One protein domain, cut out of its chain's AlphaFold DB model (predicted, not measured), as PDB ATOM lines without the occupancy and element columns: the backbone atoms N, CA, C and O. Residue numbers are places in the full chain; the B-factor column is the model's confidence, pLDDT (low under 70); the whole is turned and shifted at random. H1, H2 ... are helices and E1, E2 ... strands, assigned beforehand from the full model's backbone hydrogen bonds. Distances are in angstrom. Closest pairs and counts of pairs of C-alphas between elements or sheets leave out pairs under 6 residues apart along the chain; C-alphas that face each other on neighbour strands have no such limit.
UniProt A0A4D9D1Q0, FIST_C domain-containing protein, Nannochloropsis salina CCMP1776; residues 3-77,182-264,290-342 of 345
ATOM      1  N   VAL A   3     -93.038  -6.821  -5.978       91.62
ATOM      2  CA  VAL A   3     -93.958  -7.493  -6.905       91.62
ATOM      3  C   VAL A   3     -93.716  -9.000  -6.861       91.62
ATOM      4  O   VAL A   3     -92.633  -9.482  -7.173       91.62
ATOM      5  N   LEU A   4     -94.729  -9.756  -6.456       90.69
ATOM      6  CA  LEU A   4     -94.679 -11.206  -6.285       90.69
ATOM      7  C   LEU A   4     -95.739 -11.840  -7.193       90.69
ATOM      8  O   LEU A   4     -96.877 -12.032  -6.760       90.69
ATOM      9  N   PRO A   5     -95.418 -12.102  -8.468       88.12
ATOM     10  CA  PRO A   5     -96.273 -12.892  -9.341       88.12
ATOM     11  C   PRO A   5     -96.207 -14.376  -8.972       88.12
ATOM     12  O   PRO A   5     -95.149 -14.898  -8.603       88.12
ATOM     13  N   GLY A   6     -97.337 -15.067  -9.077       86.19
ATOM     14  CA  GLY A   6     -97.359 -16.522  -9.054       86.19
ATOM     15  C   GLY A   6     -96.763 -17.107 -10.338       86.19
ATOM     16  O   GLY A   6     -96.698 -16.446 -11.371       86.19
ATOM     17  N   GLN A   7     -96.316 -18.362 -10.285       83.81
ATOM     18  CA  GLN A   7     -95.671 -19.053 -11.414       83.81
ATOM     19  C   GLN A   7     -96.522 -19.183 -12.692       83.81
ATOM     20  O   GLN A   7     -95.978 -19.520 -13.739       83.81
ATOM     21  N   ARG A   8     -97.839 -18.974 -12.606       81.06
ATOM     22  CA  ARG A   8     -98.795 -18.986 -13.726       81.06
ATOM     23  C   ARG A   8     -99.405 -17.606 -13.979       81.06
ATOM     24  O   ARG A   8    -100.407 -17.504 -14.674       81.06
ATOM     25  N   ALA A   9     -98.862 -16.555 -13.369       83.62
ATOM     26  CA  ALA A   9     -99.326 -15.206 -13.627       83.62
ATOM     27  C   ALA A   9     -98.913 -14.776 -15.039       83.62
ATOM     28  O   ALA A   9     -97.728 -14.775 -15.376       83.62
ATOM     29  N   ASP A  10     -99.893 -14.359 -15.831       81.75
ATOM     30  CA  ASP A  10     -99.671 -13.807 -17.163       81.75
ATOM     31  C   ASP A  10     -99.430 -12.292 -17.108       81.75
ATOM     32  O   ASP A  10     -99.705 -11.621 -16.108       81.75
ATOM     33  N   ASN A  11     -98.937 -11.723 -18.213       85.69
ATOM     34  CA  ASN A  11     -98.775 -10.274 -18.410       85.69
ATOM     35  C   ASN A  11     -97.881  -9.569 -17.369       85.69
ATOM     36  O   ASN A  11     -97.983  -8.353 -17.189       85.69
ATOM     37  N   VAL A  12     -96.983 -10.301 -16.701       85.75
ATOM     38  CA  VAL A  12     -96.060  -9.737 -15.702       85.75
ATOM     39  C   VAL A  12     -95.220  -8.616 -16.314       85.75
ATOM     40  O   VAL A  12     -95.119  -7.547 -15.726       85.75
ATOM     41  N   GLU A  13     -94.680  -8.805 -17.516       84.44
ATOM     42  CA  GLU A  13     -93.864  -7.788 -18.194       84.44
ATOM     43  C   GLU A  13     -94.659  -6.518 -18.527       84.44
ATOM     44  O   GLU A  13     -94.171  -5.407 -18.319       84.44
ATOM     45  N   LEU A  14     -95.915  -6.667 -18.970       85.75
ATOM     46  CA  LEU A  14     -96.814  -5.535 -19.211       85.75
ATOM     47  C   LEU A  14     -97.114  -4.774 -17.916       85.75
ATOM     48  O   LEU A  14     -97.127  -3.542 -17.919       85.75
ATOM     49  N   LEU A  15     -97.315  -5.488 -16.804       89.56
ATOM     50  CA  LEU A  15     -97.475  -4.864 -15.493       89.56
ATOM     51  C   LEU A  15     -96.209  -4.106 -15.081       89.56
ATOM     52  O   LEU A  15     -96.317  -2.966 -14.640       89.56
ATOM     53  N   LEU A  16     -95.025  -4.713 -15.208       90.00
ATOM     54  CA  LEU A  16     -93.761  -4.061 -14.849       90.00
ATOM     55  C   LEU A  16     -93.551  -2.783 -15.658       90.00
ATOM     56  O   LEU A  16     -93.232  -1.745 -15.080       90.00
ATOM     57  N   LYS A  17     -93.832  -2.830 -16.965       88.00
ATOM     58  CA  LYS A  17     -93.811  -1.652 -17.833       88.00
ATOM     59  C   LYS A  17     -94.771  -0.568 -17.336       88.00
ATOM     60  O   LYS A  17     -94.346   0.563 -17.132       88.00
ATOM     61  N   ALA A  18     -96.027  -0.918 -17.064       89.69
ATOM     62  CA  ALA A  18     -97.022   0.035 -16.572       89.69
ATOM     63  C   ALA A  18     -96.645   0.640 -15.203       89.69
ATOM     64  O   ALA A  18     -96.861   1.829 -14.968       89.69
ATOM     65  N   LEU A  19     -96.062  -0.156 -14.297       90.12
ATOM     66  CA  LEU A  19     -95.578   0.321 -12.998       90.12
ATOM     67  C   LEU A  19     -94.393   1.276 -13.153       90.12
ATOM     68  O   LEU A  19     -94.358   2.305 -12.480       90.12
ATOM     69  N   GLN A  20     -93.446   0.962 -14.038       89.06
ATOM     70  CA  GLN A  20     -92.291   1.816 -14.305       89.06
ATOM     71  C   GLN A  20     -92.713   3.132 -14.976       89.06
ATOM     72  O   GLN A  20     -92.252   4.194 -14.575       89.06
ATOM     73  N   GLU A  21     -93.628   3.087 -15.948       89.19
ATOM     74  CA  GLU A  21     -94.182   4.279 -16.606       89.19
ATOM     75  C   GLU A  21     -94.973   5.154 -15.622       89.19
ATOM     76  O   GLU A  21     -94.820   6.374 -15.601       89.19
ATOM     77  N   GLY A  22     -95.793   4.533 -14.769       89.56
ATOM     78  CA  GLY A  22     -96.587   5.232 -13.758       89.56
ATOM     79  C   GLY A  22     -95.783   5.700 -12.543       89.56
ATOM     80  O   GLY A  22     -96.265   6.520 -11.759       89.56
ATOM     81  N   SER A  23     -94.575   5.177 -12.330       87.06
ATOM     82  CA  SER A  23     -93.697   5.543 -11.215       87.06
ATOM     83  C   SER A  23     -92.216   5.420 -11.601       87.06
ATOM     84  O   SER A  23     -91.526   4.534 -11.095       87.06
ATOM     85  N   PRO A  24     -91.687   6.336 -12.439       84.19
ATOM     86  CA  PRO A  24     -90.344   6.204 -13.016       84.19
ATOM     87  C   PRO A  24     -89.211   6.144 -11.992       84.19
ATOM     88  O   PRO A  24     -88.194   5.505 -12.239       84.19
ATOM     89  N   SER A  25     -89.390   6.786 -10.835       79.62
ATOM     90  CA  SER A  25     -88.408   6.822  -9.749       79.62
ATOM     91  C   SER A  25     -88.631   5.746  -8.684       79.62
ATOM     92  O   SER A  25     -88.003   5.796  -7.632       79.62
ATOM     93  N   ALA A  26     -89.596   4.840  -8.856       84.38
ATOM     94  CA  ALA A  26     -89.809   3.780  -7.883       84.38
ATOM     95  C   ALA A  26     -88.816   2.645  -8.132       84.38
ATOM     96  O   ALA A  26     -88.754   2.098  -9.227       84.38
ATOM     97  N   ALA A  27     -88.108   2.229  -7.084       90.12
ATOM     98  CA  ALA A  27     -87.433   0.938  -7.080       90.12
ATOM     99  C   ALA A  27     -88.487  -0.177  -7.169       90.12
ATOM    100  O   ALA A  27     -89.367  -0.255  -6.303       90.12
ATOM    101  N   ILE A  28     -88.424  -1.028  -8.190       92.81
ATOM    102  CA  ILE A  28     -89.316  -2.178  -8.375       92.81
ATOM    103  C   ILE A  28     -88.485  -3.448  -8.217       92.81
ATOM    104  O   ILE A  28     -87.532  -3.682  -8.952       92.81
ATOM    105  N   VAL A  29     -88.844  -4.259  -7.228       94.88
ATOM    106  CA  VAL A  29     -88.143  -5.500  -6.879       94.88
ATOM    107  C   VAL A  29     -89.138  -6.633  -6.695       94.88
ATOM    108  O   VAL A  29     -90.322  -6.388  -6.462       94.88
ATOM    109  N   GLY A  30     -88.676  -7.874  -6.716       94.69
ATOM    110  CA  GLY A  30     -89.531  -9.013  -6.435       94.69
ATOM    111  C   GLY A  30     -89.044 -10.308  -7.052       94.69
ATOM    112  O   GLY A  30     -87.878 -10.459  -7.406       94.69
ATOM    113  N   GLY A  31     -89.967 -11.247  -7.206       92.19
ATOM    114  CA  GLY A  31     -89.680 -12.504  -7.872       92.19
ATOM    115  C   GLY A  31     -90.894 -13.413  -7.958       92.19
ATOM    116  O   GLY A  31     -91.829 -13.307  -7.160       92.19
ATOM    117  N   ILE A  32     -90.858 -14.318  -8.932       89.12
ATOM    118  CA  ILE A  32     -91.894 -15.324  -9.153       89.12
ATOM    119  C   ILE A  32     -91.866 -16.337  -8.009       89.12
ATOM    120  O   ILE A  32     -90.839 -16.986  -7.774       89.12
ATOM    121  N   PHE A  33     -92.999 -16.514  -7.326       87.94
ATOM    122  CA  PHE A  33     -93.164 -17.562  -6.319       87.94
ATOM    123  C   PHE A  33     -93.860 -18.793  -6.907       87.94
ATOM    124  O   PHE A  33     -94.772 -18.694  -7.726       87.94
ATOM    125  N   ALA A  34     -93.440 -19.977  -6.456       75.50
ATOM    126  CA  ALA A  34     -93.918 -21.235  -7.018       75.50
ATOM    127  C   ALA A  34     -95.330 -21.607  -6.541       75.50
ATOM    128  O   ALA A  34     -96.246 -21.714  -7.342       75.50
ATOM    129  N   ARG A  35     -95.508 -21.849  -5.235       71.19
ATOM    130  CA  ARG A  35     -96.723 -22.521  -4.727       71.19
ATOM    131  C   ARG A  35     -97.453 -21.753  -3.644       71.19
ATOM    132  O   ARG A  35     -98.625 -21.431  -3.772       71.19
ATOM    133  N   ASN A  36     -96.758 -21.483  -2.546       72.50
ATOM    134  CA  ASN A  36     -97.380 -20.901  -1.370       72.50
ATOM    135  C   ASN A  36     -96.781 -19.532  -1.097       72.50
ATOM    136  O   ASN A  36     -95.602 -19.426  -0.768       72.50
ATOM    137  N   LEU A  37     -97.628 -18.514  -1.175       76.44
ATOM    138  CA  LEU A  37     -97.373 -17.223  -0.568       76.44
ATOM    139  C   LEU A  37     -98.295 -17.095   0.638       76.44
ATOM    140  O   LEU A  37     -99.501 -17.327   0.540       76.44
ATOM    141  N   PHE A  38     -97.724 -16.730   1.776       73.50
ATOM    142  CA  PHE A  38     -98.488 -16.425   2.972       73.50
ATOM    143  C   PHE A  38     -98.209 -14.986   3.378       73.50
ATOM    144  O   PHE A  38     -97.058 -14.559   3.416       73.50
ATOM    145  N   CYS A  39     -99.264 -14.246   3.688       70.31
ATOM    146  CA  CYS A  39     -99.163 -12.921   4.267       70.31
ATOM    147  C   CYS A  39     -99.548 -12.993   5.743       70.31
ATOM    148  O   CYS A  39    -100.574 -13.566   6.113       70.31
ATOM    149  N   TRP A  40     -98.723 -12.406   6.602       69.12
ATOM    150  CA  TRP A  40     -99.111 -12.183   7.984       69.12
ATOM    151  C   TRP A  40     -99.986 -10.932   8.040       69.12
ATOM    152  O   TRP A  40     -99.521  -9.834   7.732       69.12
ATOM    153  N   LYS A  41    -101.264 -11.094   8.386       68.06
ATOM    154  CA  LYS A  41    -102.221  -9.988   8.477       68.06
ATOM    155  C   LYS A  41    -103.133 -10.185   9.684       68.06
ATOM    156  O   LYS A  41    -103.707 -11.258   9.862       68.06
ATOM    157  N   ASP A  42    -103.277  -9.132  10.487       76.19
ATOM    158  CA  ASP A  42    -104.146  -9.096  11.671       76.19
ATOM    159  C   ASP A  42    -103.824 -10.213  12.685       76.19
ATOM    160  O   ASP A  42    -104.715 -10.884  13.198       76.19
ATOM    161  N   GLY A  43    -102.530 -10.457  12.934       74.94
ATOM    162  CA  GLY A  43    -102.066 -11.462  13.901       74.94
ATOM    163  C   GLY A  43    -102.212 -12.918  13.449       74.94
ATOM    164  O   GLY A  43    -102.002 -13.819  14.255       74.94
ATOM    165  N   ALA A  44    -102.558 -13.159  12.182       71.44
ATOM    166  CA  ALA A  44    -102.713 -14.497  11.632       71.44
ATOM    167  C   ALA A  44    -102.009 -14.647  10.280       71.44
ATOM    168  O   ALA A  44    -101.938 -13.717   9.470       71.44
ATOM    169  N   LEU A  45    -101.535 -15.864  10.013       72.25
ATOM    170  CA  LEU A  45    -101.053 -16.263   8.698       72.25
ATOM    171  C   LEU A  45    -102.256 -16.452   7.764       72.25
ATOM    172  O   LEU A  45    -103.143 -17.255   8.046       72.25
ATOM    173  N   ARG A  46    -102.292 -15.726   6.649       70.19
ATOM    174  CA  ARG A  46    -103.361 -15.811   5.648       70.19
ATOM    175  C   ARG A  46    -102.788 -16.109   4.270       70.19
ATOM    176  O   ARG A  46    -101.661 -15.732   3.956       70.19
ATOM    177  N   ARG A  47    -103.580 -16.771   3.425       69.69
ATOM    178  CA  ARG A  47    -103.285 -16.861   1.991       69.69
ATOM    179  C   ARG A  47    -103.814 -15.608   1.284       69.69
ATOM    180  O   ARG A  47    -104.967 -15.229   1.524       69.69
ATOM    181  N   PRO A  48    -103.012 -14.957   0.426       64.06
ATOM    182  CA  PRO A  48    -103.511 -13.921  -0.469       64.06
ATOM    183  C   PRO A  48    -104.662 -14.481  -1.318       64.06
ATOM    184  O   PRO A  48    -104.515 -15.537  -1.923       64.06
ATOM    185  N   GLY A  49    -105.813 -13.802  -1.331       61.84
ATOM    186  CA  GLY A  49    -107.010 -14.249  -2.063       61.84
ATOM    187  C   GLY A  49    -108.051 -15.040  -1.250       61.84
ATOM    188  O   GLY A  49    -109.106 -15.344  -1.795       61.84
ATOM    189  N   GLY A  50    -107.819 -15.315   0.042       62.97
ATOM    190  CA  GLY A  50    -108.793 -15.978   0.928       62.97
ATOM    191  C   GLY A  50    -108.684 -17.510   0.973       62.97
ATOM    192  O   GLY A  50    -107.749 -18.098   0.427       62.97
ATOM    193  N   GLU A  51    -109.619 -18.172   1.667       53.66
ATOM    194  CA  GLU A  51    -109.697 -19.642   1.696       53.66
ATOM    195  C   GLU A  51    -110.043 -20.176   0.296       53.66
ATOM    196  O   GLU A  51    -111.108 -19.892  -0.242       53.66
ATOM    197  N   GLY A  52    -109.117 -20.927  -0.309       54.62
ATOM    198  CA  GLY A  52    -109.277 -21.510  -1.649       54.62
ATOM    199  C   GLY A  52    -108.686 -20.694  -2.807       54.62
ATOM    200  O   GLY A  52    -108.691 -21.176  -3.937       54.62
ATOM    201  N   GLY A  53    -108.137 -19.501  -2.554       55.34
ATOM    202  CA  GLY A  53    -107.441 -18.716  -3.577       55.34
ATOM    203  C   GLY A  53    -106.080 -19.320  -3.940       55.34
ATOM    204  O   GLY A  53    -105.182 -19.382  -3.096       55.34
ATOM    205  N   ASN A  54    -105.908 -19.743  -5.196       61.38
ATOM    206  CA  ASN A  54    -104.599 -20.095  -5.744       61.38
ATOM    207  C   ASN A  54    -103.892 -18.813  -6.179       61.38
ATOM    208  O   ASN A  54    -104.174 -18.264  -7.239       61.38
ATOM    209  N   ALA A  55    -102.952 -18.341  -5.364       68.19
ATOM    210  CA  ALA A  55    -102.135 -17.185  -5.716       68.19
ATOM    211  C   ALA A  55    -101.204 -17.464  -6.920       68.19
ATOM    212  O   ALA A  55    -100.637 -16.528  -7.468       68.19
ATOM    213  N   GLU A  56    -101.072 -18.728  -7.349       74.31
ATOM    214  CA  GLU A  56    -100.230 -19.143  -8.479       74.31
ATOM    215  C   GLU A  56    -100.579 -18.440  -9.800       74.31
ATOM    216  O   GLU A  56     -99.668 -18.198 -10.583       74.31
ATOM    217  N   ASP A  57    -101.845 -18.070 -10.018       78.25
ATOM    218  CA  ASP A  57    -102.318 -17.422 -11.256       78.25
ATOM    219  C   ASP A  57    -102.408 -15.883 -11.121       78.25
ATOM    220  O   ASP A  57    -102.858 -15.184 -12.027       78.25
ATOM    221  N   GLY A  58    -102.055 -15.336  -9.951       82.19
ATOM    222  CA  GLY A  58    -102.258 -13.928  -9.601       82.19
ATOM    223  C   GLY A  58    -100.966 -13.179  -9.296       82.19
ATOM    224  O   GLY A  58     -99.875 -13.745  -9.251       82.19
ATOM    225  N   ILE A  59    -101.099 -11.877  -9.038       85.81
ATOM    226  CA  ILE A  59     -99.971 -11.014  -8.674       85.81
ATOM    227  C   ILE A  59    -100.253 -10.360  -7.327       85.81
ATOM    228  O   ILE A  59    -101.288  -9.722  -7.114       85.81
ATOM    229  N   VAL A  60     -99.302 -10.500  -6.406       85.50
ATOM    230  CA  VAL A  60     -99.324  -9.843  -5.101       85.50
ATOM    231  C   VAL A  60     -98.301  -8.719  -5.099       85.50
ATOM    232  O   VAL A  60     -97.113  -8.947  -5.295       85.50
ATOM    233  N   GLY A  61     -98.760  -7.492  -4.868       85.12
ATOM    234  CA  GLY A  61     -97.908  -6.311  -4.811       85.12
ATOM    235  C   GLY A  61     -97.906  -5.674  -3.426       85.12
ATOM    236  O   GLY A  61     -98.954  -5.529  -2.796       85.12
ATOM    237  N   MET A  62     -96.740  -5.231  -2.967       85.00
ATOM    238  CA  MET A  62     -96.597  -4.349  -1.813       85.00
ATOM    239  C   MET A  62     -95.988  -3.021  -2.261       85.00
ATOM    240  O   MET A  62     -94.833  -2.948  -2.689       85.00
ATOM    241  N   ALA A  63     -96.761  -1.949  -2.133       85.12
ATOM    242  CA  ALA A  63     -96.253  -0.598  -2.306       85.12
ATOM    243  C   ALA A  63     -95.817  -0.046  -0.945       85.12
ATOM    244  O   ALA A  63     -96.588  -0.063   0.017       85.12
ATOM    245  N   LEU A  64     -94.577   0.438  -0.894       81.88
ATOM    246  CA  LEU A  64     -94.027   1.216   0.211       81.88
ATOM    247  C   LEU A  64     -93.926   2.659  -0.286       81.88
ATOM    248  O   LEU A  64     -93.376   2.885  -1.365       81.88
ATOM    249  N   TRP A  65     -94.469   3.616   0.460       74.44
ATOM    250  CA  TRP A  65     -94.380   5.039   0.127       74.44
ATOM    251  C   TRP A  65     -94.133   5.884   1.374       74.44
ATOM    252  O   TRP A  65     -94.115   5.380   2.498       74.44
ATOM    253  N   GLY A  66     -93.925   7.183   1.163       76.38
ATOM    254  CA  GLY A  66     -93.464   8.101   2.196       76.38
ATOM    255  C   GLY A  66     -91.943   8.057   2.315       76.38
ATOM    256  O   GLY A  66     -91.238   7.866   1.324       76.38
ATOM    257  N   ASN A  67     -91.426   8.226   3.529       72.12
ATOM    258  CA  ASN A  67     -89.986   8.230   3.791       72.12
ATOM    259  C   ASN A  67     -89.430   6.807   3.982       72.12
ATOM    260  O   ASN A  67     -88.815   6.508   5.003       72.12
ATOM    261  N   VAL A  68     -89.702   5.917   3.023       74.88
ATOM    262  CA  VAL A  68     -89.146   4.558   2.986       74.88
ATOM    263  C   VAL A  68     -88.055   4.527   1.917       74.88
ATOM    264  O   VAL A  68     -88.401   4.447   0.747       74.88
ATOM    265  N   PRO A  69     -86.772   4.650   2.288       78.50
ATOM    266  CA  PRO A  69     -85.640   4.615   1.362       78.50
ATOM    267  C   PRO A  69     -85.273   3.168   0.998       78.50
ATOM    268  O   PRO A  69     -84.568   2.483   1.739       78.50
ATOM    269  N   LEU A  70     -85.787   2.701  -0.139       86.38
ATOM    270  CA  LEU A  70     -85.525   1.372  -0.687       86.38
ATOM    271  C   LEU A  70     -84.570   1.465  -1.884       86.38
ATOM    272  O   LEU A  70     -84.957   1.970  -2.933       86.38
ATOM    273  N   GLN A  71     -83.350   0.952  -1.754       90.50
ATOM    274  CA  GLN A  71     -82.393   0.864  -2.860       90.50
ATOM    275  C   GLN A  71     -82.431  -0.541  -3.461       90.50
ATOM    276  O   GLN A  71     -82.274  -1.529  -2.741       90.50
ATOM    277  N   ALA A  72     -82.664  -0.641  -4.768       92.75
ATOM    278  CA  ALA A  72     -82.632  -1.919  -5.466       92.75
ATOM    279  C   ALA A  72     -81.233  -2.191  -6.026       92.75
ATOM    280  O   ALA A  72     -80.652  -1.339  -6.692       92.75
ATOM    281  N   VAL A  73     -80.709  -3.387  -5.770       92.88
ATOM    282  CA  VAL A  73     -79.385  -3.823  -6.229       92.88
ATOM    283  C   VAL A  73     -79.521  -5.198  -6.852       92.88
ATOM    284  O   VAL A  73     -80.144  -6.082  -6.267       92.88
ATOM    285  N   VAL A  74     -78.930  -5.400  -8.024       92.19
ATOM    286  CA  VAL A  74     -78.949  -6.687  -8.719       92.19
ATOM    287  C   VAL A  74     -77.535  -7.244  -8.847       92.19
ATOM    288  O   VAL A  74     -76.581  -6.517  -9.105       92.19
ATOM    289  N   SER A  75     -77.399  -8.553  -8.660       91.00
ATOM    290  CA  SER A  75     -76.183  -9.301  -8.959       91.00
ATOM    291  C   SER A  75     -76.481 -10.384  -9.987       91.00
ATOM    292  O   SER A  75     -77.337 -11.244  -9.763       91.00
ATOM    293  N   ARG A  76     -75.711 -10.414 -11.078       84.94
ATOM    294  CA  ARG A  76     -75.759 -11.491 -12.088       84.94
ATOM    295  C   ARG A  76     -75.084 -12.772 -11.641       84.94
ATOM    296  O   ARG A  76     -75.323 -13.822 -12.223       84.94
ATOM    297  N   GLY A  77     -74.317 -12.710 -10.555       83.06
ATOM    298  CA  GLY A  77     -73.697 -13.883  -9.950       83.06
ATOM    299  C   GLY A  77     -72.704 -14.587 -10.870       83.06
ATOM    300  O   GLY A  77     -72.477 -15.787 -10.750       83.06
ATOM    301  N   SER A 182     -68.222 -17.609  -8.012       84.81
ATOM    302  CA  SER A 182     -68.486 -16.433  -8.851       84.81
ATOM    303  C   SER A 182     -69.746 -15.702  -8.398       84.81
ATOM    304  O   SER A 182     -69.733 -14.483  -8.250       84.81
ATOM    305  N   ALA A 183     -70.809 -16.449  -8.082       86.12
ATOM    306  CA  ALA A 183     -72.046 -15.880  -7.568       86.12
ATOM    307  C   ALA A 183     -71.831 -15.148  -6.245       86.12
ATOM    308  O   ALA A 183     -72.203 -13.983  -6.102       86.12
ATOM    309  N   GLN A 184     -71.151 -15.807  -5.308       89.50
ATOM    310  CA  GLN A 184     -70.795 -15.228  -4.023       89.50
ATOM    311  C   GLN A 184     -69.910 -13.982  -4.183       89.50
ATOM    312  O   GLN A 184     -70.196 -12.954  -3.572       89.50
ATOM    313  N   ALA A 185     -68.862 -14.065  -5.006       89.00
ATOM    314  CA  ALA A 185     -67.913 -12.978  -5.224       89.00
ATOM    315  C   ALA A 185     -68.587 -11.754  -5.852       89.00
ATOM    316  O   ALA A 185     -68.359 -10.633  -5.405       89.00
ATOM    317  N   HIS A 186     -69.469 -11.953  -6.835       89.81
ATOM    318  CA  HIS A 186     -70.183 -10.846  -7.462       89.81
ATOM    319  C   HIS A 186     -71.168 -10.188  -6.480       89.81
ATOM    320  O   HIS A 186     -71.213  -8.961  -6.391       89.81
ATOM    321  N   VAL A 187     -71.913 -10.956  -5.674       92.25
ATOM    322  CA  VAL A 187     -72.747 -10.351  -4.619       92.25
ATOM    323  C   VAL A 187     -71.891  -9.548  -3.638       92.25
ATOM    324  O   VAL A 187     -72.242  -8.414  -3.330       92.25
ATOM    325  N   GLN A 188     -70.755 -10.087  -3.188       92.31
ATOM    326  CA  GLN A 188     -69.839  -9.373  -2.290       92.31
ATOM    327  C   GLN A 188     -69.316  -8.075  -2.913       92.31
ATOM    328  O   GLN A 188     -69.357  -7.040  -2.250       92.31
ATOM    329  N   LYS A 189     -68.894  -8.094  -4.187       90.56
ATOM    330  CA  LYS A 189     -68.460  -6.893  -4.921       90.56
ATOM    331  C   LYS A 189     -69.557  -5.820  -4.909       90.56
ATOM    332  O   LYS A 189     -69.304  -4.705  -4.462       90.56
ATOM    333  N   LYS A 190     -70.789  -6.172  -5.300       90.81
ATOM    334  CA  LYS A 190     -71.920  -5.223  -5.325       90.81
ATOM    335  C   LYS A 190     -72.276  -4.698  -3.929       90.81
ATOM    336  O   LYS A 190     -72.486  -3.503  -3.759       90.81
ATOM    337  N   MET A 191     -72.312  -5.562  -2.914       94.38
ATOM    338  CA  MET A 191     -72.623  -5.149  -1.539       94.38
ATOM    339  C   MET A 191     -71.540  -4.243  -0.942       94.38
ATOM    340  O   MET A 191     -71.870  -3.291  -0.235       94.38
ATOM    341  N   ARG A 192     -70.266  -4.486  -1.261       93.62
ATOM    342  CA  ARG A 192     -69.142  -3.633  -0.860       93.62
ATOM    343  C   ARG A 192     -69.225  -2.246  -1.491       93.62
ATOM    344  O   ARG A 192     -69.123  -1.261  -0.764       93.62
ATOM    345  N   ALA A 193     -69.482  -2.170  -2.798       90.06
ATOM    346  CA  ALA A 193     -69.668  -0.899  -3.499       90.06
ATOM    347  C   ALA A 193     -70.802  -0.073  -2.867       90.06
ATOM    348  O   ALA A 193     -70.634   1.109  -2.561       90.06
ATOM    349  N   VAL A 194     -71.927  -0.726  -2.551       91.75
ATOM    350  CA  VAL A 194     -73.032  -0.091  -1.822       91.75
ATOM    351  C   VAL A 194     -72.592   0.352  -0.428       91.75
ATOM    352  O   VAL A 194     -72.845   1.486  -0.040       91.75
ATOM    353  N   ALA A 195     -71.912  -0.494   0.348       91.38
ATOM    354  CA  ALA A 195     -71.451  -0.127   1.686       91.38
ATOM    355  C   ALA A 195     -70.542   1.118   1.664       91.38
ATOM    356  O   ALA A 195     -70.642   1.985   2.539       91.38
ATOM    357  N   GLU A 196     -69.681   1.235   0.653       91.12
ATOM    358  CA  GLU A 196     -68.815   2.393   0.439       91.12
ATOM    359  C   GLU A 196     -69.596   3.650   0.048       91.12
ATOM    360  O   GLU A 196     -69.347   4.720   0.611       91.12
ATOM    361  N   GLU A 197     -70.563   3.532  -0.864       89.50
ATOM    362  CA  GLU A 197     -71.495   4.605  -1.225       89.50
ATOM    363  C   GLU A 197     -72.268   5.108   0.003       89.50
ATOM    364  O   GLU A 197     -72.235   6.298   0.330       89.50
ATOM    365  N   LEU A 198     -72.886   4.198   0.756       89.75
ATOM    366  CA  LEU A 198     -73.633   4.534   1.964       89.75
ATOM    367  C   LEU A 198     -72.737   5.199   3.007       89.75
ATOM    368  O   LEU A 198     -73.124   6.203   3.606       89.75
ATOM    369  N   ARG A 199     -71.507   4.709   3.194       89.12
ATOM    370  CA  ARG A 199     -70.543   5.326   4.112       89.12
ATOM    371  C   ARG A 199     -70.205   6.758   3.697       89.12
ATOM    372  O   ARG A 199     -70.159   7.616   4.580       89.12
ATOM    373  N   ARG A 200     -69.984   7.021   2.402       88.81
ATOM    374  CA  ARG A 200     -69.731   8.377   1.875       88.81
ATOM    375  C   ARG A 200     -70.908   9.315   2.147       88.81
ATOM    376  O   ARG A 200     -70.688  10.463   2.517       88.81
ATOM    377  N   ASN A 201     -72.130   8.796   2.070       85.19
ATOM    378  CA  ASN A 201     -73.353   9.572   2.283       85.19
ATOM    379  C   ASN A 201     -73.794   9.646   3.757       85.19
ATOM    380  O   ASN A 201     -74.800  10.282   4.078       85.19
ATOM    381  N   GLY A 202     -73.055   9.017   4.679       87.31
ATOM    382  CA  GLY A 202     -73.432   8.949   6.090       87.31
ATOM    383  C   GLY A 202     -74.714   8.143   6.318       87.31
ATOM    384  O   GLY A 202     -75.520   8.500   7.172       87.31
ATOM    385  N   GLN A 203     -74.916   7.074   5.551       88.88
ATOM    386  CA  GLN A 203     -76.058   6.158   5.589       88.88
ATOM    387  C   GLN A 203     -75.624   4.732   5.980       88.88
ATOM    388  O   GLN A 203     -74.434   4.414   6.025       88.88
ATOM    389  N   ASP A 204     -76.596   3.890   6.329       90.50
ATOM    390  CA  ASP A 204     -76.431   2.488   6.715       90.50
ATOM    391  C   ASP A 204     -77.608   1.645   6.213       90.50
ATOM    392  O   ASP A 204     -78.721   2.149   6.034       90.50
ATOM    393  N   VAL A 205     -77.379   0.344   6.057       91.94
ATOM    394  CA  VAL A 205     -78.429  -0.633   5.768       91.94
ATOM    395  C   VAL A 205     -79.089  -1.050   7.079       91.94
ATOM    396  O   VAL A 205     -78.423  -1.468   8.023       91.94
ATOM    397  N   LEU A 206     -80.415  -0.962   7.150       91.50
ATOM    398  CA  LEU A 206     -81.215  -1.479   8.263       91.50
ATOM    399  C   LEU A 206     -81.486  -2.980   8.115       91.50
ATOM    400  O   LEU A 206     -81.529  -3.705   9.104       91.50
ATOM    401  N   GLY A 207     -81.647  -3.426   6.872       93.19
ATOM    402  CA  GLY A 207     -81.889  -4.808   6.481       93.19
ATOM    403  C   GLY A 207     -82.189  -4.896   4.987       93.19
ATOM    404  O   GLY A 207     -82.192  -3.876   4.288       93.19
ATOM    405  N   ALA A 208     -82.448  -6.104   4.496       95.44
ATOM    406  CA  ALA A 208     -82.711  -6.342   3.082       95.44
ATOM    407  C   ALA A 208     -83.830  -7.361   2.839       95.44
ATOM    408  O   ALA A 208     -83.991  -8.327   3.590       95.44
ATOM    409  N   LEU A 209     -84.561  -7.172   1.738       95.31
ATOM    410  CA  LEU A 209     -85.291  -8.255   1.078       95.31
ATOM    411  C   LEU A 209     -84.420  -8.857  -0.027       95.31
ATOM    412  O   LEU A 209     -83.797  -8.109  -0.776       95.31
ATOM    413  N   LEU A 210     -84.397 -10.182  -0.146       95.44
ATOM    414  CA  LEU A 210     -83.621 -10.917  -1.143       95.44
ATOM    415  C   LEU A 210     -84.524 -11.813  -2.000       95.44
ATOM    416  O   LEU A 210     -85.241 -12.675  -1.491       95.44
ATOM    417  N   PHE A 211     -84.418 -11.658  -3.314       94.81
ATOM    418  CA  PHE A 211     -84.986 -12.555  -4.312       94.81
ATOM    419  C   PHE A 211     -83.833 -13.198  -5.075       94.81
ATOM    420  O   PHE A 211     -83.191 -12.554  -5.899       94.81
ATOM    421  N   SER A 212     -83.518 -14.448  -4.739       91.62
ATOM    422  CA  SER A 212     -82.385 -15.184  -5.313       91.62
ATOM    423  C   SER A 212     -82.884 -16.236  -6.291       91.62
ATOM    424  O   SER A 212     -83.861 -16.923  -6.007       91.62
ATOM    425  N   CYS A 213     -82.215 -16.420  -7.421       87.94
ATOM    426  CA  CYS A 213     -82.606 -17.463  -8.355       87.94
ATOM    427  C   CYS A 213     -82.534 -18.859  -7.735       87.94
ATOM    428  O   CYS A 213     -81.545 -19.238  -7.108       87.94
ATOM    429  N   ASN A 214     -83.549 -19.687  -7.999       78.94
ATOM    430  CA  ASN A 214     -83.539 -21.108  -7.636       78.94
ATOM    431  C   ASN A 214     -82.283 -21.853  -8.127       78.94
ATOM    432  O   ASN A 214     -81.877 -22.826  -7.492       78.94
ATOM    433  N   GLY A 215     -81.665 -21.413  -9.233       75.56
ATOM    434  CA  GLY A 215     -80.398 -21.959  -9.740       75.56
ATOM    435  C   GLY A 215     -79.211 -21.774  -8.786       75.56
ATOM    436  O   GLY A 215     -78.288 -22.583  -8.805       75.56
ATOM    437  N   ARG A 216     -79.278 -20.767  -7.907       80.31
ATOM    438  CA  ARG A 216     -78.287 -20.458  -6.863       80.31
ATOM    439  C   ARG A 216     -78.622 -21.065  -5.502       80.31
ATOM    440  O   ARG A 216     -77.904 -20.864  -4.523       80.31
ATOM    441  N   GLY A 217     -79.751 -21.765  -5.422       74.25
ATOM    442  CA  GLY A 217     -80.187 -22.463  -4.227       74.25
ATOM    443  C   GLY A 217     -79.501 -23.821  -4.052       74.25
ATOM    444  O   GLY A 217     -78.910 -24.359  -4.984       74.25
ATOM    445  N   PRO A 218     -79.656 -24.446  -2.876       66.19
ATOM    446  CA  PRO A 218     -78.919 -25.648  -2.466       66.19
ATOM    447  C   PRO A 218     -79.279 -26.942  -3.219       66.19
ATOM    448  O   PRO A 218     -78.936 -28.032  -2.776       66.19
ATOM    449  N   ARG A 219     -80.047 -26.875  -4.313       62.12
ATOM    450  CA  ARG A 219     -80.564 -28.057  -5.029       62.12
ATOM    451  C   ARG A 219     -80.458 -27.962  -6.557       62.12
ATOM    452  O   ARG A 219     -81.107 -28.755  -7.236       62.12
ATOM    453  N   ARG A 220     -79.716 -26.995  -7.110       59.22
ATOM    454  CA  ARG A 220     -79.595 -26.772  -8.570       59.22
ATOM    455  C   ARG A 220     -78.161 -26.387  -8.974       59.22
ATOM    456  O   ARG A 220     -77.253 -26.674  -8.212       59.22
ATOM    457  N   PHE A 221     -77.992 -25.832 -10.182       54.38
ATOM    458  CA  PHE A 221     -76.761 -25.490 -10.923       54.38
ATOM    459  C   PHE A 221     -75.514 -25.100 -10.101       54.38
ATOM    460  O   PHE A 221     -74.406 -25.444 -10.492       54.38
ATOM    461  N   LEU A 222     -75.658 -24.424  -8.959       58.41
ATOM    462  CA  LEU A 222     -74.540 -24.070  -8.076       58.41
ATOM    463  C   LEU A 222     -74.413 -25.053  -6.890       58.41
ATOM    464  O   LEU A 222     -75.423 -25.444  -6.314       58.41
ATOM    465  N   ASP A 223     -73.177 -25.437  -6.517       60.91
ATOM    466  CA  ASP A 223     -72.816 -26.460  -5.501       60.91
ATOM    467  C   ASP A 223     -73.880 -26.648  -4.402       60.91
ATOM    468  O   ASP A 223     -74.016 -25.831  -3.485       60.91
ATOM    469  N   ALA A 224     -74.576 -27.785  -4.479       54.19
ATOM    470  CA  ALA A 224     -75.703 -28.169  -3.630       54.19
ATOM    471  C   ALA A 224     -75.386 -28.236  -2.121       54.19
ATOM    472  O   ALA A 224     -76.287 -28.405  -1.299       54.19
ATOM    473  N   ARG A 225     -74.115 -28.116  -1.717       62.59
ATOM    474  CA  ARG A 225     -73.708 -28.144  -0.305       62.59
ATOM    475  C   ARG A 225     -73.778 -26.788   0.388       62.59
ATOM    476  O   ARG A 225     -73.821 -26.753   1.617       62.59
ATOM    477  N   ARG A 226     -73.790 -25.676  -0.354       68.19
ATOM    478  CA  ARG A 226     -73.853 -24.330   0.238       68.19
ATOM    479  C   ARG A 226     -75.276 -23.790   0.189       68.19
ATOM    480  O   ARG A 226     -75.779 -23.396  -0.857       68.19
ATOM    481  N   MET A 227     -75.923 -23.749   1.350       72.81
ATOM    482  CA  MET A 227     -77.183 -23.025   1.514       72.81
ATOM    483  C   MET A 227     -76.912 -21.516   1.587       72.81
ATOM    484  O   MET A 227     -75.880 -21.099   2.103       72.81
ATOM    485  N   HIS A 228     -77.859 -20.707   1.103       84.62
ATOM    486  CA  HIS A 228     -77.890 -19.258   1.339       84.62
ATOM    487  C   HIS A 228     -76.707 -18.447   0.775       84.62
ATOM    488  O   HIS A 228     -76.358 -17.428   1.357       84.62
ATOM    489  N   VAL A 229     -76.132 -18.847  -0.368       88.06
ATOM    490  CA  VAL A 229     -74.967 -18.194  -1.014       88.06
ATOM    491  C   VAL A 229     -75.066 -16.663  -1.027       88.06
ATOM    492  O   VAL A 229     -74.202 -15.987  -0.469       88.06
ATOM    493  N   ASP A 230     -76.140 -16.117  -1.606       92.56
ATOM    494  CA  ASP A 230     -76.305 -14.665  -1.742       92.56
ATOM    495  C   ASP A 230     -76.564 -13.980  -0.382       92.56
ATOM    496  O   ASP A 230     -76.063 -12.887  -0.125       92.56
ATOM    497  N   ALA A 231     -77.294 -14.631   0.531       93.38
ATOM    498  CA  ALA A 231     -77.562 -14.073   1.860       93.38
ATOM    499  C   ALA A 231     -76.304 -14.066   2.742       93.38
ATOM    500  O   ALA A 231     -76.051 -13.092   3.443       93.38
ATOM    501  N   SER A 232     -75.476 -15.114   2.680       91.94
ATOM    502  CA  SER A 232     -74.187 -15.159   3.375       91.94
ATOM    503  C   SER A 232     -73.219 -14.103   2.845       91.94
ATOM    504  O   SER A 232     -72.508 -13.486   3.635       91.94
ATOM    505  N   ALA A 233     -73.211 -13.863   1.529       92.38
ATOM    506  CA  ALA A 233     -72.446 -12.774   0.927       92.38
ATOM    507  C   ALA A 233     -72.900 -11.399   1.446       92.38
ATOM    508  O   ALA A 233     -72.059 -10.591   1.826       92.38
ATOM    509  N   PHE A 234     -74.212 -11.167   1.550       95.00
ATOM    510  CA  PHE A 234     -74.760  -9.955   2.164       95.00
ATOM    511  C   PHE A 234     -74.349  -9.801   3.636       95.00
ATOM    512  O   PHE A 234     -73.844  -8.752   4.027       95.00
ATOM    513  N   THR A 235     -74.521 -10.842   4.456       94.31
ATOM    514  CA  THR A 235     -74.191 -10.797   5.891       94.31
ATOM    515  C   THR A 235     -72.704 -10.543   6.141       94.31
ATOM    516  O   THR A 235     -72.358  -9.936   7.153       94.31
ATOM    517  N   ALA A 236     -71.829 -10.987   5.236       93.06
ATOM    518  CA  ALA A 236     -70.397 -10.723   5.330       93.06
ATOM    519  C   ALA A 236     -70.067  -9.225   5.204       93.06
ATOM    520  O   ALA A 236     -69.210  -8.740   5.939       93.06
ATOM    521  N   GLU A 237     -70.755  -8.496   4.321       94.50
ATOM    522  CA  GLU A 237     -70.541  -7.052   4.123       94.50
ATOM    523  C   GLU A 237     -71.351  -6.192   5.114       94.50
ATOM    524  O   GLU A 237     -70.903  -5.122   5.525       94.50
ATOM    525  N   PHE A 238     -72.516  -6.675   5.562       94.44
ATOM    526  CA  PHE A 238     -73.398  -5.983   6.511       94.44
ATOM    527  C   PHE A 238     -73.625  -6.815   7.788       94.44
ATOM    528  O   PHE A 238     -74.723  -7.344   8.012       94.44
ATOM    529  N   PRO A 239     -72.608  -6.942   8.662       93.88
ATOM    530  CA  PRO A 239     -72.706  -7.770   9.858       93.88
ATOM    531  C   PRO A 239     -73.794  -7.260  10.812       93.88
ATOM    532  O   PRO A 239     -73.893  -6.069  11.106       93.88
ATOM    533  N   GLY A 240     -74.614  -8.184  11.318       90.88
ATOM    534  CA  GLY A 240     -75.709  -7.878  12.247       90.88
ATOM    535  C   GLY A 240     -76.953  -7.258  11.601       90.88
ATOM    536  O   GLY A 240     -77.857  -6.845  12.326       90.88
ATOM    537  N   ARG A 241     -77.020  -7.178  10.264       93.75
ATOM    538  CA  ARG A 241     -78.227  -6.767   9.532       93.75
ATOM    539  C   ARG A 241     -79.037  -7.981   9.099       93.75
ATOM    540  O   ARG A 241     -78.481  -8.993   8.674       93.75
ATOM    541  N   GLU A 242     -80.355  -7.871   9.211       93.19
ATOM    542  CA  GLU A 242     -81.266  -8.942   8.817       93.19
ATOM    543  C   GLU A 242     -81.479  -8.944   7.302       93.19
ATOM    544  O   GLU A 242     -81.649  -7.896   6.674       93.19
ATOM    545  N   VAL A 243     -81.507 -10.141   6.720       94.38
ATOM    546  CA  VAL A 243     -81.912 -10.363   5.333       94.38
ATOM    547  C   VAL A 243     -82.985 -11.441   5.306       94.38
ATOM    548  O   VAL A 243     -82.784 -12.558   5.780       94.38
ATOM    549  N   GLY A 244     -84.150 -11.081   4.779       91.62
ATOM    550  CA  GLY A 244     -85.276 -11.986   4.566       91.62
ATOM    551  C   GLY A 244     -85.554 -12.121   3.079       91.62
ATOM    552  O   GLY A 244     -85.239 -11.225   2.306       91.62
ATOM    553  N   GLY A 245     -86.132 -13.231   2.635       90.69
ATOM    554  CA  GLY A 245     -86.291 -13.416   1.201       90.69
ATOM    555  C   GLY A 245     -86.801 -14.776   0.783       90.69
ATOM    556  O   GLY A 245     -87.238 -15.580   1.608       90.69
ATOM    557  N   MET A 246     -86.724 -15.028  -0.517       90.06
ATOM    558  CA  MET A 246     -87.098 -16.305  -1.106       90.06
ATOM    559  C   MET A 246     -86.220 -16.653  -2.304       90.06
ATOM    560  O   MET A 246     -85.632 -15.778  -2.945       90.06
ATOM    561  N   TYR A 247     -86.192 -17.945  -2.629       87.56
ATOM    562  CA  TYR A 247     -85.726 -18.379  -3.934       87.56
ATOM    563  C   TYR A 247     -86.845 -18.208  -4.968       87.56
ATOM    564  O   TYR A 247     -87.953 -18.713  -4.773       87.56
ATOM    565  N   ALA A 248     -86.560 -17.492  -6.050       88.31
ATOM    566  CA  ALA A 248     -87.506 -17.129  -7.092       88.31
ATOM    567  C   ALA A 248     -87.300 -17.961  -8.370       88.31
ATOM    568  O   ALA A 248     -86.216 -18.483  -8.650       88.31
ATOM    569  N   MET A 249     -88.372 -18.131  -9.148       82.81
ATOM    570  CA  MET A 249     -88.343 -18.751 -10.488       82.81
ATOM    571  C   MET A 249     -88.133 -17.711 -11.603       82.81
ATOM    572  O   MET A 249     -88.581 -17.903 -12.727       82.81
ATOM    573  N   GLY A 250     -87.480 -16.605 -11.265       83.69
ATOM    574  CA  GLY A 250     -87.411 -15.384 -12.050       83.69
ATOM    575  C   GLY A 250     -87.459 -14.210 -11.086       83.69
ATOM    576  O   GLY A 250     -88.393 -14.087 -10.290       83.69
ATOM    577  N   GLU A 251     -86.428 -13.387 -11.111       91.62
ATOM    578  CA  GLU A 251     -86.261 -12.254 -10.218       91.62
ATOM    579  C   GLU A 251     -86.727 -10.988 -10.928       91.62
ATOM    580  O   GLU A 251     -86.547 -10.823 -12.132       91.62
ATOM    581  N   ILE A 252     -87.330 -10.082 -10.174       92.94
ATOM    582  CA  ILE A 252     -87.776  -8.781 -10.661       92.94
ATOM    583  C   ILE A 252     -86.889  -7.749  -9.989       92.94
ATOM    584  O   ILE A 252     -86.770  -7.743  -8.765       92.94
ATOM    585  N   GLY A 253     -86.258  -6.885 -10.771       92.19
ATOM    586  CA  GLY A 253     -85.325  -5.895 -10.247       92.19
ATOM    587  C   GLY A 253     -84.788  -4.974 -11.333       92.19
ATOM    588  O   GLY A 253     -85.233  -5.081 -12.478       92.19
ATOM    589  N   PRO A 254     -83.817  -4.108 -10.992       88.12
ATOM    590  CA  PRO A 254     -83.027  -3.379 -11.975       88.12
ATOM    591  C   PRO A 254     -82.479  -4.366 -13.001       88.12
ATOM    592  O   PRO A 254     -82.006  -5.444 -12.628       88.12
ATOM    593  N   GLN A 255     -82.590  -4.037 -14.280       83.25
ATOM    594  CA  GLN A 255     -82.081  -4.875 -15.349       83.25
ATOM    595  C   GLN A 255     -80.577  -5.053 -15.164       83.25
ATOM    596  O   GLN A 255     -79.832  -4.078 -15.141       83.25
ATOM    597  N   ALA A 256     -80.129  -6.298 -15.017       75.62
ATOM    598  CA  ALA A 256     -78.721  -6.563 -14.815       75.62
ATOM    599  C   ALA A 256     -77.987  -6.446 -16.153       75.62
ATOM    600  O   ALA A 256     -78.066  -7.339 -17.004       75.62
ATOM    601  N   THR A 257     -77.302  -5.324 -16.354       69.00
ATOM    602  CA  THR A 257     -76.569  -5.073 -17.590       69.00
ATOM    603  C   THR A 257     -75.119  -5.525 -17.480       69.00
ATOM    604  O   THR A 257     -74.626  -5.876 -16.413       69.00
ATOM    605  N   TYR A 258     -74.460  -5.631 -18.627       59.62
ATOM    606  CA  TYR A 258     -73.046  -5.975 -18.713       59.62
ATOM    607  C   TYR A 258     -72.122  -4.762 -18.468       59.62
ATOM    608  O   TYR A 258     -71.015  -4.926 -17.967       59.62
ATOM    609  N   MET A 259     -72.588  -3.546 -18.778       51.94
ATOM    610  CA  MET A 259     -71.793  -2.311 -18.671       51.94
ATOM    611  C   MET A 259     -71.500  -1.933 -17.213       51.94
ATOM    612  O   MET A 259     -70.431  -1.407 -16.922       51.94
ATOM    613  N   ASP A 260     -72.386  -2.323 -16.289       52.19
ATOM    614  CA  ASP A 260     -72.216  -2.157 -14.837       52.19
ATOM    615  C   ASP A 260     -71.004  -2.928 -14.260       52.19
ATOM    616  O   ASP A 260     -70.791  -2.917 -13.047       52.19
ATOM    617  N   GLU A 261     -70.266  -3.683 -15.081       55.09
ATOM    618  CA  GLU A 261     -69.141  -4.519 -14.657       55.09
ATOM    619  C   GLU A 261     -67.771  -4.010 -15.147       55.09
ATOM    620  O   GLU A 261     -66.778  -4.339 -14.503       55.09
ATOM    621  N   GLU A 262     -67.695  -3.212 -16.227       49.31
ATOM    622  CA  GLU A 262     -66.432  -2.637 -16.747       49.31
ATOM    623  C   GLU A 262     -66.097  -1.276 -16.106       49.31
ATOM    624  O   GLU A 262     -64.960  -1.069 -15.686       49.31
ATOM    625  N   GLU A 263     -67.079  -0.381 -15.933       47.56
ATOM    626  CA  GLU A 263     -66.846   0.956 -15.348       47.56
ATOM    627  C   GLU A 263     -66.398   0.894 -13.871       47.56
ATOM    628  O   GLU A 263     -65.624   1.732 -13.410       47.56
ATOM    629  N   GLU A 264     -66.821  -0.139 -13.131       46.81
ATOM    630  CA  GLU A 264     -66.457  -0.330 -11.718       46.81
ATOM    631  C   GLU A 264     -64.989  -0.763 -11.515       46.81
ATOM    632  O   GLU A 264     -64.437  -0.540 -10.434       46.81
ATOM    633  N   ILE A 290     -79.666  12.124   0.706       49.53
ATOM    634  CA  ILE A 290     -80.184  10.797   1.031       49.53
ATOM    635  C   ILE A 290     -80.542  10.128  -0.297       49.53
ATOM    636  O   ILE A 290     -81.412  10.636  -1.008       49.53
ATOM    637  N   LEU A 291     -79.915   8.992  -0.610       53.31
ATOM    638  CA  LEU A 291     -80.354   8.112  -1.693       53.31
ATOM    639  C   LEU A 291     -81.784   7.655  -1.381       53.31
ATOM    640  O   LEU A 291     -82.015   6.785  -0.540       53.31
ATOM    641  N   ARG A 292     -82.769   8.330  -1.975       53.19
ATOM    642  CA  ARG A 292     -84.190   8.025  -1.797       53.19
ATOM    643  C   ARG A 292     -84.638   7.194  -2.985       53.19
ATOM    644  O   ARG A 292     -84.655   7.708  -4.094       53.19
ATOM    645  N   ASN A 293     -85.050   5.954  -2.728       56.34
ATOM    646  CA  ASN A 293     -85.707   5.082  -3.704       56.34
ATOM    647  C   ASN A 293     -84.987   5.007  -5.051       56.34
ATOM    648  O   ASN A 293     -85.539   5.400  -6.072       56.34
ATOM    649  N   SER A 294     -83.747   4.527  -5.049       64.81
ATOM    650  CA  SER A 294     -82.948   4.422  -6.265       64.81
ATOM    651  C   SER A 294     -82.982   3.007  -6.844       64.81
ATOM    652  O   SER A 294     -82.812   2.004  -6.148       64.81
ATOM    653  N   GLN A 295     -83.188   2.950  -8.155       73.56
ATOM    654  CA  GLN A 295     -82.729   1.873  -9.023       73.56
ATOM    655  C   GLN A 295     -82.031   2.523 -10.221       73.56
ATOM    656  O   GLN A 295     -82.464   3.588 -10.668       73.56
ATOM    657  N   SER A 296     -80.967   1.911 -10.734       68.19
ATOM    658  CA  SER A 296     -80.393   2.279 -12.029       68.19
ATOM    659  C   SER A 296     -81.106   1.504 -13.140       68.19
ATOM    660  O   SER A 296     -81.423   0.326 -12.992       68.19
ATOM    661  N   GLY A 297     -81.386   2.175 -14.256       74.12
ATOM    662  CA  GLY A 297     -81.988   1.538 -15.426       74.12
ATOM    663  C   GLY A 297     -83.456   1.120 -15.269       74.12
ATOM    664  O   GLY A 297     -84.190   1.560 -14.376       74.12
ATOM    665  N   SER A 298     -83.903   0.297 -16.221       81.56
ATOM    666  CA  SER A 298     -85.275  -0.206 -16.283       81.56
ATOM    667  C   SER A 298     -85.460  -1.434 -15.387       81.56
ATOM    668  O   SER A 298     -84.506  -2.165 -15.124       81.56
ATOM    669  N   CYS A 299     -86.679  -1.667 -14.893       86.94
ATOM    670  CA  CYS A 299     -87.000  -2.916 -14.211       86.94
ATOM    671  C   CYS A 299     -87.274  -4.027 -15.232       86.94
ATOM    672  O   CYS A 299     -88.009  -3.814 -16.196       86.94
ATOM    673  N   ALA A 300     -86.737  -5.221 -14.984       85.38
ATOM    674  CA  ALA A 300     -86.963  -6.399 -15.810       85.38
ATOM    675  C   ALA A 300     -87.247  -7.643 -14.959       85.38
ATOM    676  O   ALA A 300     -86.743  -7.786 -13.840       85.38
ATOM    677  N   LEU A 301     -88.031  -8.562 -15.532       83.31
ATOM    678  CA  LEU A 301     -88.061  -9.955 -15.105       83.31
ATOM    679  C   LEU A 301     -86.858 -10.661 -15.735       83.31
ATOM    680  O   LEU A 301     -86.682 -10.643 -16.950       83.31
ATOM    681  N   GLN A 302     -86.018 -11.268 -14.910       81.12
ATOM    682  CA  GLN A 302     -84.745 -11.842 -15.334       81.12
ATOM    683  C   GLN A 302     -84.459 -13.149 -14.597       81.12
ATOM    684  O   GLN A 302     -85.064 -13.453 -13.570       81.12
ATOM    685  N   GLY A 303     -83.574 -13.961 -15.170       76.44
ATOM    686  CA  GLY A 303     -83.188 -15.254 -14.621       76.44
ATOM    687  C   GLY A 303     -81.730 -15.270 -14.194       76.44
ATOM    688  O   GLY A 303     -80.915 -14.486 -14.673       76.44
ATOM    689  N   PHE A 304     -81.402 -16.208 -13.308       78.00
ATOM    690  CA  PHE A 304     -80.052 -16.385 -12.776       78.00
ATOM    691  C   PHE A 304     -79.503 -15.129 -12.076       78.00
ATOM    692  O   PHE A 304     -78.300 -14.902 -12.043       78.00
ATOM    693  N   THR A 305     -80.348 -14.314 -11.451       85.75
ATOM    694  CA  THR A 305     -79.903 -13.138 -10.690       85.75
ATOM    695  C   THR A 305     -80.137 -13.295  -9.188       85.75
ATOM    696  O   THR A 305     -80.758 -14.252  -8.718       85.75
ATOM    697  N   ALA A 306     -79.586 -12.367  -8.412       90.44
ATOM    698  CA  ALA A 306     -80.026 -12.086  -7.056       90.44
ATOM    699  C   ALA A 306     -80.375 -10.602  -6.972       90.44
ATOM    700  O   ALA A 306     -79.521  -9.753  -7.230       90.44
ATOM    701  N   VAL A 307     -81.622 -10.302  -6.622       94.06
ATOM    702  CA  VAL A 307     -82.111  -8.937  -6.435       94.06
ATOM    703  C   VAL A 307     -82.272  -8.664  -4.948       94.06
ATOM    704  O   VAL A 307     -82.984  -9.375  -4.237       94.06
ATOM    705  N   PHE A 308     -81.627  -7.600  -4.491       95.56
ATOM    706  CA  PHE A 308     -81.706  -7.078  -3.141       95.56
ATOM    707  C   PHE A 308     -82.537  -5.801  -3.126       95.56
ATOM    708  O   PHE A 308     -82.366  -4.918  -3.964       95.56
ATOM    709  N   ALA A 309     -83.400  -5.685  -2.127       94.25
ATOM    710  CA  ALA A 309     -84.095  -4.458  -1.786       94.25
ATOM    711  C   ALA A 309     -83.588  -3.992  -0.421       94.25
ATOM    712  O   ALA A 309     -83.999  -4.516   0.618       94.25
ATOM    713  N   LEU A 310     -82.649  -3.055  -0.434       93.56
ATOM    714  CA  LEU A 310     -81.952  -2.563   0.745       93.56
ATOM    715  C   LEU A 310     -82.753  -1.437   1.393       93.56
ATOM    716  O   LEU A 310     -83.104  -0.458   0.737       93.56
ATOM    717  N   LEU A 311     -83.025  -1.561   2.689       91.50
ATOM    718  CA  LEU A 311     -83.629  -0.494   3.484       91.50
ATOM    719  C   LEU A 311     -82.511   0.388   4.038       91.50
ATOM    720  O   LEU A 311     -81.764  -0.055   4.907       91.50
ATOM    721  N   VAL A 312     -82.386   1.621   3.547       88.81
ATOM    722  CA  VAL A 312     -81.204   2.469   3.783       88.81
ATOM    723  C   VAL A 312     -81.543   3.700   4.617       88.81
ATOM    724  O   VAL A 312     -82.235   4.585   4.147       88.81
ATOM    725  N   ALA A 313     -80.993   3.862   5.815       86.19
ATOM    726  CA  ALA A 313     -81.261   5.038   6.653       86.19
ATOM    727  C   ALA A 313     -79.986   5.832   6.976       86.19
ATOM    728  O   ALA A 313     -78.897   5.269   6.942       86.19
ATOM    729  N   PRO A 314     -80.076   7.128   7.332       83.62
ATOM    730  CA  PRO A 314     -78.930   7.869   7.857       83.62
ATOM    731  C   PRO A 314     -78.284   7.166   9.065       83.62
ATOM    732  O   PRO A 314     -78.983   6.671   9.957       83.62
ATOM    733  N   ARG A 315     -76.947   7.153   9.123       79.38
ATOM    734  CA  ARG A 315     -76.178   6.633  10.259       79.38
ATOM    735  C   ARG A 315     -76.459   7.471  11.495       79.38
ATOM    736  O   ARG A 315     -76.238   8.679  11.512       79.38
ATOM    737  N   ARG A 316     -76.887   6.809  12.567       65.00
ATOM    738  CA  ARG A 316     -76.988   7.440  13.885       65.00
ATOM    739  C   ARG A 316     -75.585   7.612  14.455       65.00
ATOM    740  O   ARG A 316     -74.867   6.627  14.614       65.00
ATOM    741  N   SER A 317     -75.206   8.836  14.811       55.38
ATOM    742  CA  SER A 317     -74.107   9.028  15.758       55.38
ATOM    743  C   SER A 317     -74.624   8.726  17.168       55.38
ATOM    744  O   SER A 317     -75.779   9.013  17.494       55.38
ATOM    745  N   SER A 318     -73.776   8.166  18.029       50.56
ATOM    746  CA  SER A 318     -74.098   7.844  19.430       50.56
ATOM    747  C   SER A 318     -74.543   9.051  20.276       50.56
ATOM    748  O   SER A 318     -75.006   8.866  21.396       50.56
ATOM    749  N   GLN A 319     -74.462  10.276  19.744       48.06
ATOM    750  CA  GLN A 319     -74.927  11.510  20.385       48.06
ATOM    751  C   GLN A 319     -76.377  11.901  20.044       48.06
ATOM    752  O   GLN A 319     -76.882  12.886  20.570       48.06
ATOM    753  N   SER A 320     -77.073  11.147  19.188       45.22
ATOM    754  CA  SER A 320     -78.440  11.467  18.744       45.22
ATOM    755  C   SER A 320     -79.486  10.523  19.357       45.22
ATOM    756  O   SER A 320     -80.198   9.794  18.670       45.22
ATOM    757  N   SER A 321     -79.595  10.539  20.689       43.34
ATOM    758  CA  SER A 321     -80.618   9.805  21.458       43.34
ATOM    759  C   SER A 321     -82.042  10.371  21.320       43.34
ATOM    760  O   SER A 321     -82.993   9.737  21.766       43.34
ATOM    761  N   HIS A 322     -82.228  11.513  20.650       44.34
ATOM    762  CA  HIS A 322     -83.528  12.188  20.514       44.34
ATOM    763  C   HIS A 322     -84.381  11.740  19.316       44.34
ATOM    764  O   HIS A 322     -85.380  12.372  18.985       44.34
ATOM    765  N   LEU A 323     -84.039  10.642  18.639       42.81
ATOM    766  CA  LEU A 323     -84.760  10.265  17.420       42.81
ATOM    767  C   LEU A 323     -86.123   9.605  17.683       42.81
ATOM    768  O   LEU A 323     -86.963   9.647  16.796       42.81
ATOM    769  N   LEU A 324     -86.414   9.092  18.887       44.06
ATOM    770  CA  LEU A 324     -87.812   8.785  19.240       44.06
ATOM    771  C   LEU A 324     -88.682  10.056  19.267       44.06
ATOM    772  O   LEU A 324     -89.871   9.973  18.973       44.06
ATOM    773  N   ASP A 325     -88.087  11.232  19.504       40.03
ATOM    774  CA  ASP A 325     -88.795  12.514  19.446       40.03
ATOM    775  C   ASP A 325     -88.933  13.042  18.012       40.03
ATOM    776  O   ASP A 325     -89.957  13.632  17.696       40.03
ATOM    777  N   ILE A 326     -87.964  12.804  17.117       41.50
ATOM    778  CA  ILE A 326     -88.055  13.218  15.697       41.50
ATOM    779  C   ILE A 326     -88.938  12.255  14.886       41.50
ATOM    780  O   ILE A 326     -89.734  12.700  14.064       41.50
ATOM    781  N   LEU A 327     -88.895  10.946  15.171       43.53
ATOM    782  CA  LEU A 327     -89.825   9.965  14.590       43.53
ATOM    783  C   LEU A 327     -91.284  10.254  14.983       43.53
ATOM    784  O   LEU A 327     -92.181   9.978  14.191       43.53
ATOM    785  N   ASN A 328     -91.505  10.845  16.165       42.41
ATOM    786  CA  ASN A 328     -92.815  11.319  16.619       42.41
ATOM    787  C   ASN A 328     -93.170  12.738  16.141       42.41
ATOM    788  O   ASN A 328     -94.354  13.026  15.990       42.41
ATOM    789  N   LYS A 329     -92.196  13.635  15.920       41.41
ATOM    790  CA  LYS A 329     -92.458  15.041  15.551       41.41
ATOM    791  C   LYS A 329     -92.572  15.292  14.047       41.41
ATOM    792  O   LYS A 329     -93.403  16.108  13.670       41.41
ATOM    793  N   ASP A 330     -91.828  14.564  13.211       41.28
ATOM    794  CA  ASP A 330     -91.832  14.758  11.748       41.28
ATOM    795  C   ASP A 330     -92.594  13.665  10.981       41.28
ATOM    796  O   ASP A 330     -92.597  13.656   9.752       41.28
ATOM    797  N   GLY A 331     -93.267  12.754  11.694       37.78
ATOM    798  CA  GLY A 331     -94.248  11.829  11.131       37.78
ATOM    799  C   GLY A 331     -93.711  10.976   9.981       37.78
ATOM    800  O   GLY A 331     -93.935  11.270   8.805       37.78
ATOM    801  N   LEU A 332     -93.097   9.837  10.307       39.94
ATOM    802  CA  LEU A 332     -92.967   8.734   9.354       39.94
ATOM    803  C   LEU A 332     -94.377   8.217   9.017       39.94
ATOM    804  O   LEU A 332     -94.851   7.231   9.569       39.94
ATOM    805  N   SER A 333     -95.064   8.881   8.088       38.59
ATOM    806  CA  SER A 333     -96.241   8.334   7.413       38.59
ATOM    807  C   SER A 333     -95.783   7.332   6.349       38.59
ATOM    808  O   SER A 333     -96.053   7.462   5.159       38.59
ATOM    809  N   ALA A 334     -95.022   6.322   6.776       40.22
ATOM    810  CA  ALA A 334     -94.841   5.129   5.970       40.22
ATOM    811  C   ALA A 334     -96.153   4.363   6.058       40.22
ATOM    812  O   ALA A 334     -96.477   3.771   7.086       40.22
ATOM    813  N   ALA A 335     -96.941   4.423   4.998       39.66
ATOM    814  CA  ALA A 335     -98.088   3.554   4.879       39.66
ATOM    815  C   ALA A 335     -97.752   2.439   3.883       39.66
ATOM    816  O   ALA A 335     -96.966   2.606   2.950       39.66
ATOM    817  N   ILE A 336     -98.274   1.251   4.183       42.81
ATOM    818  CA  ILE A 336     -98.068   0.027   3.414       42.81
ATOM    819  C   ILE A 336     -99.421  -0.338   2.825       42.81
ATOM    820  O   ILE A 336    -100.410  -0.478   3.545       42.81
ATOM    821  N   ARG A 337     -99.475  -0.502   1.506       45.88
ATOM    822  CA  ARG A 337    -100.671  -0.931   0.779       45.88
ATOM    823  C   ARG A 337    -100.319  -2.236   0.117       45.88
ATOM    824  O   ARG A 337     -99.478  -2.289  -0.781       45.88
ATOM    825  N   LEU A 338    -100.991  -3.275   0.582       43.25
ATOM    826  CA  LEU A 338    -101.035  -4.543  -0.111       43.25
ATOM    827  C   LEU A 338    -102.077  -4.418  -1.225       43.25
ATOM    828  O   LEU A 338    -103.248  -4.143  -0.956       43.25
ATOM    829  N   VAL A 339    -101.639  -4.592  -2.467       56.34
ATOM    830  CA  VAL A 339    -102.512  -4.674  -3.637       56.34
ATOM    831  C   VAL A 339    -102.553  -6.135  -4.062       56.34
ATOM    832  O   VAL A 339    -101.516  -6.748  -4.309       56.34
ATOM    833  N   LEU A 340    -103.754  -6.707  -4.107       49.28
ATOM    834  CA  LEU A 340    -103.982  -8.066  -4.588       49.28
ATOM    835  C   LEU A 340    -104.641  -7.977  -5.962       49.28
ATOM    836  O   LEU A 340    -105.777  -7.517  -6.062       49.28
ATOM    837  N   GLY A 341    -103.921  -8.390  -7.003       49.19
ATOM    838  CA  GLY A 341    -104.480  -8.607  -8.330       49.19
ATOM    839  C   GLY A 341    -104.917 -10.062  -8.449       49.19
ATOM    840  O   GLY A 341    -104.076 -10.961  -8.458       49.19
ATOM    841  N   LEU A 342    -106.224 -10.307  -8.509       46.38
ATOM    842  CA  LEU A 342    -106.743 -11.617  -8.904       46.38
ATOM    843  C   LEU A 342    -106.582 -11.732 -10.423       46.38
ATOM    844  O   LEU A 342    -106.979 -10.812 -11.137       46.38
TER     845      LEU A 342
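Overview. This is residues 3 to 77, 182 to 264 and 290 to 342 of the 345 residues of the protein "FIST_C domain-containing protein" of Nannochloropsis salina CCMP1776 (UniProt A0A4D9D1Q0). A twisted sheet of four strands, E6, E11, E7 and E8, has the helices H2 and H3 packed on one face and the small sheet E2, E9 and E10 partly over its other face, while H1 covers the far side of that small sheet at E10. The strand E1 of a third sheet, E1, E5 and E12, lies beside E2; E3 and E4 make a small hairpin away from the core, and residues 318 to 330, of which 323 to 329 belong to H4, stick out. The printed part has 211 residues with four named helices and twelve named strands, in the order E1 H1 E2 E3 E4 E5 E6 H2 E7 H3 E8 E9 E10 E11 H4 E12; the class is mixed, helices and strands. The largest sheet is mixed, the others antiparallel. The whole is compact, with a radius of gyration of the C-alphas of 17.6 A and spans of 52 by 41 by 34 A.

Arrangement. The largest sheet runs E6 (residues 70 to 75), E11 (306 to 314), E7 (203 to 213), E8 (242 to 248). E6 and E11 are antiparallel, with N 75 and O 306 2.8 A apart, within hydrogen-bond range. E11 and E7 are antiparallel, with N 307 and O 211 at 2.8 A. E7 and E8 are parallel, with N 210 and O 244 at 2.8 A. H2 (182 to 200) and H3 (229 to 237) are on the same face of this sheet, two layers. They touch, the C-alphas of Gln 188 and Ala 233 being closest at 5.4 A, and run the same way at a shallow tilt of 31 degrees. E7, H3 and E8 form a strand-helix-strand unit, two parallel neighbour strands with a helix between, and its crossover is right-handed. The sheet E2 (29 to 31), E9 (251 to 254), E10 (299 to 302) makes a sandwich, two sheets face to face, with the largest sheet: the facing parts are 8.7 A centre to centre. In it, N 30 and O 252 are 2.8 A apart between E2 and E9, and N 251 and O 302 are 2.8 A apart between E9 and E10. H1 (12 to 22) is on one face of this sheet, again two layers; the closest C-alphas of H1 and E10 are those of Leu 16 and Cys 299, 6.9 A apart. In the sheet E1 (3 to 5), E5 (59 to 64), E12 (336 to 341), N 4 and O 60 are 2.8 A apart, and N 61 and O 339 are 2.9 A apart. The closest C-alphas of E1 and E2 are those of Val 3 and Gly 30, 4.7 A apart. E3 (39 to 41) and E4 (44 to 46) are a hairpin, with N 39 and O 46 at 2.8 A. H4 (323 to 329) touches no helix. Every O i to N i+4 pair is within range in H1, H2 and H4; in H3, 4 of 5 are.

Along the chain. E1 begins at C-alpha 3, (-93.958, -7.493, -6.905). E7, the longest strand, measures 28.2 A from first to last C-alpha and bends by 64 degrees at residue 206; E11 measures 24.9 A. H2, the longest helix, measures 27.1 A and begins at C-alpha 182, (-68.486, -16.433, -8.851). H1 measures 15.1 A and H3 13.0 A. E12 ends at C-alpha 341, (-104.480, -8.607, -8.330).

Size, cuts and confidence. The two C-alphas farthest apart are those of Gly 52 and Gln 319, at 52.5 A. Residues 78 to 181 are not printed, with 5.9 A between C-alphas 77 and 182; residues 265 to 289 are not printed either, with 21.8 A between C-alphas 264 and 290. Of the links that are printed whole, E4 to E5 and E7 to H3 are long. Mean pLDDT of the printed part is 76.8; 61 residues are under 70, among them 218 to 226, 257 to 264 and 316 to 342.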